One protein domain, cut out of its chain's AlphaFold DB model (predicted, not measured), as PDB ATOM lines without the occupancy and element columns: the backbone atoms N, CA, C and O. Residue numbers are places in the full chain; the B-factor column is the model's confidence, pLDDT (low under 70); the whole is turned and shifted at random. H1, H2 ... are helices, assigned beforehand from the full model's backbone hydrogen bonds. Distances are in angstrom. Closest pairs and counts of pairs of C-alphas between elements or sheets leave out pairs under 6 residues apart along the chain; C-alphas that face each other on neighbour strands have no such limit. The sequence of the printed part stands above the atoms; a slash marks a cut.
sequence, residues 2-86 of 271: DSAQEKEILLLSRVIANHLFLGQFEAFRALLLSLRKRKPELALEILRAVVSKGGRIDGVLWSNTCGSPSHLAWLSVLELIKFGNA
ATOM      1  N   ASP A   2      22.356 -23.836  40.658       79.31
ATOM      2  CA  ASP A   2      20.940 -23.516  40.399       79.31
ATOM      3  C   ASP A   2      20.410 -24.395  39.245       79.31
ATOM      4  O   ASP A   2      21.115 -24.607  38.255       79.31
ATOM      5  N   SER A   3      19.174 -24.899  39.346       83.38
ATOM      6  CA  SER A   3      18.535 -25.743  38.321       83.38
ATOM      7  C   SER A   3      18.487 -25.050  36.953       83.38
ATOM      8  O   SER A   3      18.565 -25.704  35.911       83.38
ATOM      9  N   ALA A   4      18.393 -23.716  36.938       87.19
ATOM     10  CA  ALA A   4      18.465 -22.926  35.711       87.19
ATOM     11  C   ALA A   4      19.865 -22.964  35.070       87.19
ATOM     12  O   ALA A   4      19.989 -23.166  33.862       87.19
ATOM     13  N   GLN A   5      20.919 -22.845  35.882       89.75
ATOM     14  CA  GLN A   5      22.312 -22.876  35.428       89.75
ATOM     15  C   GLN A   5      22.706 -24.263  34.896       89.75
ATOM     16  O   GLN A   5      23.414 -24.371  33.896       89.75
ATOM     17  N   GLU A   6      22.213 -25.335  35.519       91.62
ATOM     18  CA  GLU A   6      22.398 -26.710  35.031       91.62
ATOM     19  C   GLU A   6      21.796 -26.923  33.640       91.62
ATOM     20  O   GLU A   6      22.452 -27.479  32.756       91.62
ATOM     21  N   LYS A   7      20.569 -26.434  33.420       93.12
ATOM     22  CA  LYS A   7      19.904 -26.499  32.110       93.12
ATOM     23  C   LYS A   7      20.655 -25.698  31.051       93.12
ATOM     24  O   LYS A   7      20.779 -26.162  29.919       93.12
ATOM     25  N   GLU A   8      21.171 -24.525  31.412       93.50
ATOM     26  CA  GLU A   8      21.962 -23.692  30.506       93.50
ATOM     27  C   GLU A   8      23.274 -24.380  30.102       93.50
ATOM     28  O   GLU A   8      23.592 -24.437  28.916       93.50
ATOM     29  N   ILE A   9      24.007 -24.966  31.057       94.88
ATOM     30  CA  ILE A   9      25.235 -25.725  30.772       94.88
ATOM     31  C   ILE A   9      24.931 -26.919  29.862       94.88
ATOM     32  O   ILE A   9      25.652 -27.137  28.894       94.88
ATOM     33  N   LEU A  10      23.853 -27.666  30.125       94.62
ATOM     34  CA  LEU A  10      23.452 -28.796  29.282       94.62
ATOM     35  C   LEU A  10      23.141 -28.355  27.846       94.62
ATOM     36  O   LEU A  10      23.551 -29.022  26.894       94.62
ATOM     37  N   LEU A  11      22.421 -27.241  27.687       95.50
ATOM     38  CA  LEU A  11      22.115 -26.678  26.376       95.50
ATOM     39  C   LEU A  11      23.399 -26.254  25.657       95.50
ATOM     40  O   LEU A  11      23.611 -26.670  24.522       95.50
ATOM     41  N   LEU A  12      24.276 -25.497  26.323       95.81
ATOM     42  CA  LEU A  12      25.559 -25.071  25.761       95.81
ATOM     43  C   LEU A  12      26.396 -26.269  25.307       95.81
ATOM     44  O   LEU A  12      26.860 -26.271  24.172       95.81
ATOM     45  N   SER A  13      26.527 -27.312  26.129       95.25
ATOM     46  CA  SER A  13      27.282 -28.519  25.774       95.25
ATOM     47  C   SER A  13      26.740 -29.214  24.522       95.25
ATOM     48  O   SER A  13      27.518 -29.655  23.679       95.25
ATOM     49  N   ARG A  14      25.411 -29.285  24.360       95.81
ATOM     50  CA  ARG A  14      24.786 -29.862  23.157       95.81
ATOM     51  C   ARG A  14      25.064 -29.025  21.914       95.81
ATOM     52  O   ARG A  14      25.394 -29.574  20.869       95.81
ATOM     53  N   VAL A  15      24.946 -27.703  22.023       97.06
ATOM     54  CA  VAL A  15      25.187 -26.801  20.890       97.06
ATOM     55  C   VAL A  15      26.677 -26.798  20.511       97.06
ATOM     56  O   VAL A  15      26.998 -26.828  19.327       97.06
ATOM     57  N   ILE A  16      27.587 -26.874  21.490       96.69
ATOM     58  CA  ILE A  16      29.031 -27.067  21.266       96.69
ATOM     59  C   ILE A  16      29.287 -28.345  20.466       96.69
ATOM     60  O   ILE A  16      29.966 -28.286  19.445       96.69
ATOM     61  N   ALA A  17      28.716 -29.476  20.893       95.12
ATOM     62  CA  ALA A  17      28.861 -30.742  20.179       95.12
ATOM     63  C   ALA A  17      28.343 -30.642  18.736       95.12
ATOM     64  O   ALA A  17      29.014 -31.097  17.817       95.12
ATOM     65  N   ASN A  18      27.205 -29.979  18.510       95.69
ATOM     66  CA  ASN A  18      26.677 -29.784  17.159       95.69
ATOM     67  C   ASN A  18      27.648 -29.001  16.264       95.69
ATOM     68  O   ASN A  18      27.944 -29.450  15.165       95.69
ATOM     69  N   HIS A  19      28.176 -27.859  16.716       95.94
ATOM     70  CA  HIS A  19      29.116 -27.082  15.895       95.94
ATOM     71  C   HIS A  19      30.465 -27.782  15.702       95.94
ATOM     72  O   HIS A  19      31.093 -27.592  14.662       95.94
ATOM     73  N   LEU A  20      30.875 -28.624  16.655       95.25
ATOM     74  CA  LEU A  20      32.014 -29.524  16.491       95.25
ATOM     75  C   LEU A  20      31.754 -30.534  15.361       95.25
ATOM     76  O   LEU A  20      32.565 -30.633  14.448       95.25
ATOM     77  N   PHE A  21      30.601 -31.213  15.368       94.81
ATOM     78  CA  PHE A  21      30.215 -32.159  14.311       94.81
ATOM     79  C   PHE A  21      29.971 -31.498  12.953       94.81
ATOM     80  O   PHE A  21      30.080 -32.163  11.935       94.81
ATOM     81  N   LEU A  22      29.661 -30.204  12.909       95.00
ATOM     82  CA  LEU A  22      29.532 -29.450  11.660       95.00
ATOM     83  C   LEU A  22      30.865 -28.868  11.158       95.00
ATOM     84  O   LEU A  22      30.860 -28.121  10.180       95.00
ATOM     85  N   GLY A  23      31.983 -29.114  11.855       93.25
ATOM     86  CA  GLY A  23      33.283 -28.541  11.502       93.25
ATOM     87  C   GLY A  23      33.294 -27.007  11.530       93.25
ATOM     88  O   GLY A  23      34.060 -26.380  10.802       93.25
ATOM     89  N   GLN A  24      32.420 -26.377  12.324       95.19
ATOM     90  CA  GLN A  24      32.252 -24.922  12.405       95.19
ATOM     91  C   GLN A  24      33.055 -24.370  13.582       95.19
ATOM     92  O   GLN A  24      32.498 -24.019  14.629       95.19
ATOM     93  N   PHE A  25      34.378 -24.307  13.417       95.25
ATOM     94  CA  PHE A  25      35.283 -24.061  14.539       95.25
ATOM     95  C   PHE A  25      35.018 -22.734  15.266       95.25
ATOM     96  O   PHE A  25      34.978 -22.721  16.492       95.25
ATOM     97  N   GLU A  26      34.770 -21.625  14.565       95.62
ATOM     98  CA  GLU A  26      34.541 -20.335  15.243       95.62
ATOM     99  C   GLU A  26      33.246 -20.316  16.070       95.62
ATOM    100  O   GLU A  26      33.210 -19.746  17.164       95.62
ATOM    101  N   ALA A  27      32.191 -20.993  15.605       95.81
ATOM    102  CA  ALA A  27      30.958 -21.145  16.378       95.81
ATOM    103  C   ALA A  27      31.190 -22.031  17.613       95.81
ATOM    104  O   ALA A  27      30.808 -21.670  18.729       95.81
ATOM    105  N   PHE A  28      31.889 -23.154  17.425       96.00
ATOM    106  CA  PHE A  28      32.343 -24.028  18.504       96.00
ATOM    107  C   PHE A  28      33.167 -23.259  19.553       96.00
ATOM    108  O   PHE A  28      32.861 -23.311  20.746       96.00
ATOM    109  N   ARG A  29      34.144 -22.459  19.117       95.56
ATOM    110  CA  ARG A  29      35.012 -21.636  19.963       95.56
ATOM    111  C   ARG A  29      34.236 -20.576  20.744       95.56
ATOM    112  O   ARG A  29      34.439 -20.434  21.950       95.56
ATOM    113  N   ALA A  30      33.319 -19.851  20.104       95.88
ATOM    114  CA  ALA A  30      32.495 -18.840  20.775       95.88
ATOM    115  C   ALA A  30      31.637 -19.446  21.904       95.88
ATOM    116  O   ALA A  30      31.490 -18.863  22.989       95.88
ATOM    117  N   LEU A  31      31.102 -20.645  21.674       96.31
ATOM    118  CA  LEU A  31      30.322 -21.370  22.671       96.31
ATOM    119  C   LEU A  31      31.199 -21.951  23.779       96.31
ATOM    120  O   LEU A  31      30.807 -21.874  24.941       96.31
ATOM    121  N   LEU A  32      32.399 -22.441  23.463       94.50
ATOM    122  CA  LEU A  32      33.385 -22.841  24.468       94.50
ATOM    123  C   LEU A  32      33.774 -21.682  25.385       94.50
ATOM    124  O   LEU A  32      33.803 -21.852  26.601       94.50
ATOM    125  N   LEU A  33      34.009 -20.486  24.840       93.19
ATOM    126  CA  LEU A  33      34.282 -19.286  25.639       93.19
ATOM    127  C   LEU A  33      33.090 -18.903  26.527       93.19
ATOM    128  O   LEU A  33      33.265 -18.439  27.657       93.19
ATOM    129  N   SER A  34      31.867 -19.128  26.045       94.62
ATOM    130  CA  SER A  34      30.645 -18.922  26.827       94.62
ATOM    131  C   SER A  34      30.481 -19.967  27.935       94.62
ATOM    132  O   SER A  34      30.087 -19.615  29.053       94.62
ATOM    133  N   LEU A  35      30.818 -21.228  27.654       94.12
ATOM    134  CA  LEU A  35      30.830 -22.322  28.621       94.12
ATOM    135  C   LEU A  35      31.921 -22.110  29.673       94.12
ATOM    136  O   LEU A  35      31.648 -22.289  30.855       94.12
ATOM    137  N   ARG A  36      33.107 -21.634  29.281       91.31
ATOM    138  CA  ARG A  36      34.233 -21.336  30.180       91.31
ATOM    139  C   ARG A  36      33.830 -20.410  31.326       91.31
ATOM    140  O   ARG A  36      34.218 -20.648  32.462       91.31
ATOM    141  N   LYS A  37      33.011 -19.387  31.051       90.44
ATOM    142  CA  LYS A  37      32.508 -18.446  32.073       90.44
ATOM    143  C   LYS A  37      31.588 -19.100  33.113       90.44
ATOM    144  O   LYS A  37      31.390 -18.529  34.177       90.44
ATOM    145  N   ARG A  38      30.995 -20.256  32.797       91.19
ATOM    146  CA  ARG A  38      29.972 -20.938  33.613       91.19
ATOM    147  C   ARG A  38      30.478 -22.231  34.249       91.19
ATOM    148  O   ARG A  38      30.144 -22.508  35.395       91.19
ATOM    149  N   LYS A  39      31.246 -23.022  33.498       92.00
ATOM    150  CA  LYS A  39      31.840 -24.303  33.896       92.00
ATOM    151  C   LYS A  39      33.213 -24.467  33.214       92.00
ATOM    152  O   LYS A  39      33.306 -25.163  32.201       92.00
ATOM    153  N   PRO A  40      34.269 -23.810  33.733       90.19
ATOM    154  CA  PRO A  40      35.593 -23.777  33.105       90.19
ATOM    155  C   PRO A  40      36.204 -25.168  32.921       90.19
ATOM    156  O   PRO A  40      36.721 -25.444  31.842       90.19
ATOM    157  N   GLU A  41      36.052 -26.053  33.910       89.75
ATOM    158  CA  GLU A  41      36.580 -27.424  33.844       89.75
ATOM    159  C   GLU A  41      36.009 -28.218  32.668       89.75
ATOM    160  O   GLU A  41      36.746 -28.882  31.953       89.75
ATOM    161  N   LEU A  42      34.710 -28.079  32.383       92.25
ATOM    162  CA  LEU A  42      34.102 -28.787  31.256       92.25
ATOM    163  C   LEU A  42      34.596 -28.245  29.909       92.25
ATOM    164  O   LEU A  42      34.841 -29.012  28.986       92.25
ATOM    165  N   ALA A  43      34.749 -26.925  29.778       92.44
ATOM    166  CA  ALA A  43      35.280 -26.331  28.551       92.44
ATOM    167  C   ALA A  43      36.734 -26.773  28.291       92.44
ATOM    168  O   ALA A  43      37.108 -27.055  27.153       92.44
ATOM    169  N   LEU A  44      37.523 -26.885  29.360       89.62
ATOM    170  CA  LEU A  44      38.889 -27.391  29.346       89.62
ATOM    171  C   LEU A  44      38.943 -28.883  28.975       89.62
ATOM    172  O   LEU A  44      39.727 -29.262  28.111       89.62
ATOM    173  N   GLU A  45      38.093 -29.720  29.576       90.44
ATOM    174  CA  GLU A  45      37.962 -31.148  29.251       90.44
ATOM    175  C   GLU A  45      37.571 -31.376  27.790       90.44
ATOM    176  O   GLU A  45      38.128 -32.262  27.146       90.44
ATOM    177  N   ILE A  46      36.670 -30.557  27.237       93.31
ATOM    178  CA  ILE A  46      36.288 -30.638  25.821       93.31
ATOM    179  C   ILE A  46      37.493 -30.349  24.922       93.31
ATOM    180  O   ILE A  46      37.793 -31.145  24.036       93.31
ATOM    181  N   LEU A  47      38.210 -29.243  25.150       92.69
ATOM    182  CA  LEU A  47      39.400 -28.908  24.359       92.69
ATOM    183  C   LEU A  47      40.477 -29.986  24.478       92.69
ATOM    184  O   LEU A  47      41.058 -30.391  23.471       92.69
ATOM    185  N   ARG A  48      40.697 -30.491  25.697       89.62
ATOM    186  CA  ARG A  48      41.609 -31.606  25.942       89.62
ATOM    187  C   ARG A  48      41.214 -32.814  25.141       89.62
ATOM    188  O   ARG A  48      42.083 -33.304  24.451       89.62
ATOM    189  N   ALA A  49      39.952 -33.235  25.184       91.44
ATOM    190  CA  ALA A  49      39.441 -34.396  24.461       91.44
ATOM    191  C   ALA A  49      39.561 -34.266  22.931       91.44
ATOM    192  O   ALA A  49      39.719 -35.271  22.242       91.44
ATOM    193  N   VAL A  50      39.517 -33.047  22.387       94.06
ATOM    194  CA  VAL A  50      39.738 -32.812  20.952       94.06
ATOM    195  C   VAL A  50      41.221 -32.930  20.598       94.06
ATOM    196  O   VAL A  50      41.579 -33.728  19.730       94.06
ATOM    197  N   VAL A  51      42.093 -32.184  21.288       92.62
ATOM    198  CA  VAL A  51      43.560 -32.235  21.088       92.62
ATOM    199  C   VAL A  51      44.070 -33.658  21.296       92.62
ATOM    200  O   VAL A  51      44.826 -34.192  20.494       92.62
ATOM    201  N   SER A  52      43.516 -34.304  22.312       88.00
ATOM    202  CA  SER A  52      43.682 -35.696  22.690       88.00
ATOM    203  C   SER A  52      43.479 -36.714  21.578       88.00
ATOM    204  O   SER A  52      43.961 -37.835  21.641       88.00
ATOM    205  N   LYS A  53      42.681 -36.405  20.575       91.25
ATOM    206  CA  LYS A  53      42.443 -37.350  19.488       91.25
ATOM    207  C   LYS A  53      43.174 -36.932  18.227       91.25
ATOM    208  O   LYS A  53      42.881 -37.471  17.170       91.25
ATOM    209  N   GLY A  54      44.049 -35.925  18.294       92.44
ATOM    210  CA  GLY A  54      44.515 -35.227  17.098       92.44
ATOM    211  C   GLY A  54      43.330 -34.716  16.275       92.44
ATOM    212  O   GLY A  54      43.369 -34.745  15.053       92.44
ATOM    213  N   GLY A  55      42.228 -34.342  16.945       94.25
ATOM    214  CA  GLY A  55      40.963 -33.955  16.319       94.25
ATOM    215  C   GLY A  55      40.208 -35.085  15.609       94.25
ATOM    216  O   GLY A  55      39.180 -34.814  14.993       94.25
ATOM    217  N   ARG A  56      40.664 -36.345  15.694       93.50
ATOM    218  CA  ARG A  56      40.008 -37.517  15.088       93.50
ATOM    219  C   ARG A  56      38.736 -37.867  15.859       93.50
ATOM    220  O   ARG A  56      38.751 -38.604  16.847       93.50
ATOM    221  N   ILE A  57      37.633 -37.269  15.428       93.06
ATOM    222  CA  ILE A  57      36.298 -37.467  15.987       93.06
ATOM    223  C   ILE A  57      35.400 -37.991  14.872       93.06
ATOM    224  O   ILE A  57      35.261 -37.359  13.824       93.06
ATOM    225  N   ASP A  58      34.788 -39.144  15.115       92.00
ATOM    226  CA  ASP A  58      33.926 -39.799  14.137       92.00
ATOM    227  C   ASP A  58      32.685 -38.956  13.836       92.00
ATOM    228  O   ASP A  58      32.050 -38.409  14.738       92.00
ATOM    229  N   GLY A  59      32.312 -38.877  12.557       91.06
ATOM    230  CA  GLY A  59      31.087 -38.204  12.119       91.06
ATOM    231  C   GLY A  59      31.170 -36.678  12.014       91.06
ATOM    232  O   GLY A  59      30.138 -36.042  11.813       91.06
ATOM    233  N   VAL A  60      32.361 -36.078  12.130       94.12
ATOM    234  CA  VAL A  60      32.546 -34.649  11.841       94.12
ATOM    235  C   VAL A  60      32.424 -34.386  10.337       94.12
ATOM    236  O   VAL A  60      33.089 -35.015   9.517       94.12
ATOM    237  N   LEU A  61      31.582 -33.419   9.983       93.62
ATOM    238  CA  LEU A  61      31.455 -32.856   8.647       93.62
ATOM    239  C   LEU A  61      32.503 -31.753   8.488       93.62
ATOM    240  O   LEU A  61      32.301 -30.623   8.933       93.62
ATOM    241  N   TRP A  62      33.642 -32.094   7.892       93.44
ATOM    242  CA  TRP A  62      34.719 -31.137   7.642       93.44
ATOM    243  C   TRP A  62      34.233 -29.987   6.757       93.44
ATOM    244  O   TRP A  62      33.458 -30.180   5.819       93.44
ATOM    245  N   SER A  63      34.674 -28.773   7.079       90.38
ATOM    246  CA  SER A  63      34.250 -27.547   6.403       90.38
ATOM    247  C   SER A  63      35.457 -26.744   5.935       90.38
ATOM    248  O   SER A  63      36.570 -26.945   6.410       90.38
ATOM    249  N   ASN A  64      35.236 -25.736   5.093       86.75
ATOM    250  CA  ASN A  64      36.311 -24.834   4.663       86.75
ATOM    251  C   ASN A  64      36.972 -24.078   5.832       86.75
ATOM    252  O   ASN A  64      38.094 -23.603   5.702       86.75
ATOM    253  N   THR A  65      36.286 -23.951   6.975       83.75
ATOM    254  CA  THR A  65      36.839 -23.307   8.182       83.75
ATOM    255  C   THR A  65      37.605 -24.273   9.088       83.75
ATOM    256  O   THR A  65      38.333 -23.835   9.970       83.75
ATOM    257  N   CYS A  66      37.442 -25.582   8.881       91.94
ATOM    258  CA  CYS A  66      38.105 -26.649   9.620       91.94
ATOM    259  C   CYS A  66      38.097 -27.915   8.752       91.94
ATOM    260  O   CYS A  66      37.171 -28.728   8.823       91.94
ATOM    261  N   GLY A  67      39.098 -28.023   7.877       92.75
ATOM    262  CA  GLY A  67      39.106 -28.989   6.771       92.75
ATOM    263  C   GLY A  67      39.580 -30.399   7.117       92.75
ATOM    264  O   GLY A  67      39.444 -31.293   6.291       92.75
ATOM    265  N   SER A  68      40.145 -30.620   8.306       95.06
ATOM    266  CA  SER A  68      40.708 -31.921   8.679       95.06
ATOM    267  C   SER A  68      40.774 -32.119  10.200       95.06
ATOM    268  O   SER A  68      40.730 -31.132  10.950       95.06
ATOM    269  N   PRO A  69      40.941 -33.371  10.675       96.62
ATOM    270  CA  PRO A  69      41.193 -33.670  12.084       96.62
ATOM    271  C   PRO A  69      42.362 -32.872  12.671       96.62
ATOM    272  O   PRO A  69      42.199 -32.187  13.681       96.62
ATOM    273  N   SER A  70      43.525 -32.873  12.011       97.06
ATOM    274  CA  SER A  70      44.703 -32.158  12.514       97.06
ATOM    275  C   SER A  70      44.500 -30.641  12.550       97.06
ATOM    276  O   SER A  70      44.999 -29.980  13.460       97.06
ATOM    277  N   HIS A  71      43.712 -30.074  11.628       96.94
ATOM    278  CA  HIS A  71      43.341 -28.655  11.674       96.94
ATOM    279  C   HIS A  71      42.449 -28.350  12.888       96.94
ATOM    280  O   HIS A  71      42.695 -27.381  13.609       96.94
ATOM    281  N   LEU A  72      41.475 -29.214  13.192       97.38
ATOM    282  CA  LEU A  72      40.663 -29.096  14.407       97.38
ATOM    283  C   LEU A  72      41.525 -29.170  15.676       97.38
ATOM    284  O   LEU A  72      41.326 -28.386  16.608       97.38
ATOM    285  N   ALA A  73      42.482 -30.099  15.713       96.69
ATOM    286  CA  ALA A  73      43.421 -30.249  16.821       96.69
ATOM    287  C   ALA A  73      44.265 -28.988  17.009       96.69
ATOM    288  O   ALA A  73      44.373 -28.482  18.124       96.69
ATOM    289  N   TRP A  74      44.800 -28.450  15.911       97.31
ATOM    290  CA  TRP A  74      45.597 -27.230  15.892       97.31
ATOM    291  C   TRP A  74      44.827 -26.028  16.438       97.31
ATOM    292  O   TRP A  74      45.255 -25.369  17.385       97.31
ATOM    293  N   LEU A  75      43.634 -25.769  15.911       96.44
ATOM    294  CA  LEU A  75      42.819 -24.657  16.386       96.44
ATOM    295  C   LEU A  75      42.429 -24.833  17.866       96.44
ATOM    296  O   LEU A  75      42.431 -23.870  18.640       96.44
ATOM    297  N   SER A  76      42.163 -26.074  18.284       95.12
ATOM    298  CA  SER A  76      41.834 -26.404  19.674       95.12
ATOM    299  C   SER A  76      43.025 -26.241  20.621       95.12
ATOM    300  O   SER A  76      42.836 -25.721  21.719       95.12
ATOM    301  N   VAL A  77      44.249 -26.616  20.222       93.94
ATOM    302  CA  VAL A  77      45.441 -26.451  21.075       93.94
ATOM    303  C   VAL A  77      45.771 -24.976  21.281       93.94
ATOM    304  O   VAL A  77      46.089 -24.564  22.397       93.94
ATOM    305  N   LEU A  78      45.599 -24.144  20.247       93.38
ATOM    306  CA  LEU A  78      45.799 -22.698  20.355       93.38
ATOM    307  C   LEU A  78      44.832 -22.054  21.353       93.38
ATOM    308  O   LEU A  78      45.210 -21.123  22.066       93.38
ATOM    309  N   GLU A  79      43.587 -22.527  21.414       92.31
ATOM    310  CA  GLU A  79      42.627 -22.060  22.414       92.31
ATOM    311  C   GLU A  79      42.949 -22.630  23.805       92.31
ATOM    312  O   GLU A  79      42.938 -21.896  24.791       92.31
ATOM    313  N   LEU A  80      43.333 -23.904  23.892       90.38
ATOM    314  CA  LEU A  80      43.695 -24.575  25.142       90.38
ATOM    315  C   LEU A  80      44.871 -23.902  25.865       90.38
ATOM    316  O   LEU A  80      44.821 -23.716  27.080       90.38
ATOM    317  N   ILE A  81      45.890 -23.458  25.126       88.12
ATOM    318  CA  ILE A  81      47.027 -22.708  25.681       88.12
ATOM    319  C   ILE A  81      46.565 -21.346  26.238       88.12
ATOM    320  O   ILE A  81      46.986 -20.932  27.320       88.12
ATOM    321  N   LYS A  82      45.626 -20.669  25.559       86.38
ATOM    322  CA  LYS A  82      45.040 -19.383  26.000       86.38
ATOM    323  C   LYS A  82      44.092 -19.516  27.194       86.38
ATOM    324  O   LYS A  82      43.755 -18.511  27.827       86.38
ATOM    325  N   PHE A  83      43.639 -20.726  27.525       77.56
ATOM    326  CA  PHE A  83      42.720 -20.945  28.643       77.56
ATOM    327  C   PHE A  83      43.331 -20.626  30.019       77.56
ATOM    328  O   PHE A  83      42.562 -20.457  30.963       77.56
ATOM    329  N   GLY A  84      44.649 -20.398  30.116       57.12
ATOM    330  CA  GLY A  84      45.292 -19.727  31.255       57.12
ATOM    331  C   GLY A  84      45.163 -20.514  32.560       57.12
ATOM    332  O   GLY A  84      44.246 -20.257  33.331       57.12
ATOM    333  N   ASN A  85      46.080 -21.478  32.732       52.81
ATOM    334  CA  ASN A  85      46.318 -22.436  33.842       52.81
ATOM    335  C   ASN A  85      46.647 -23.854  33.319       52.81
ATOM    336  O   ASN A  85      46.828 -24.791  34.094       52.81
ATOM    337  N   ALA A  86      46.790 -24.024  31.999       47.72
ATOM    338  CA  ALA A  86      47.160 -25.291  31.366       47.72
ATOM    339  C   ALA A  86      48.607 -25.753  31.640       47.72
ATOM    340  O   ALA A  86      48.944 -26.864  31.260       47.72
TER     341      ALA A  86
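Overview. This is residues 2 to 86 of the 271 residues of an uncharacterized protein of Ensete ventricosum (UniProt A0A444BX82). Look for the long helix H1 packed along one side of a three-helix bundle, H2, H3 and H4, whose centres make a triangle; a long loop, residues 52 to 68, covers one end. The 85 printed residues hold four named helices, H1 to H4 in chain order, and no named strand: all helix. The whole is compact, with a radius of gyration of the C-alphas of 12.4 A and spans of 38 by 27 by 18 A.

Arrangement. Start at H1, residues 3 to 21, which touches H2, residues 25 to 36: their closest C-alphas, of His 19 and Phe 28, are 5.2 A apart, at a shallow tilt of 21 degrees, opposite ways. With residues 32 to 36 alone, H2 touches H3, residues 40 to 51; the closest C-alphas, of Arg 36 and Ala 43, are 5.4 A apart. H3 touches H4, residues 69 to 82, closest at the C-alphas of Val 51 and Ala 73, 4.7 A. H2, H3 and H4 form an up and down bundle, each running against the one before. H1 and H4 are apart. Every O i to N i+4 pair is within hydrogen-bond range in H1, H2 and H3, and 9 of 10 in H4.

Along the chain. Find C-alpha 3 at (18.535, -25.743, 38.321); H1 runs 27.5 A from there. H4 runs 20.3 A to C-alpha 82 at (45.040, -19.383, 26.000).

Size, cuts and confidence. The printed part has no cut. The link from H3 to H4 is long; pLDDT is under 70 at residues 84 to 86.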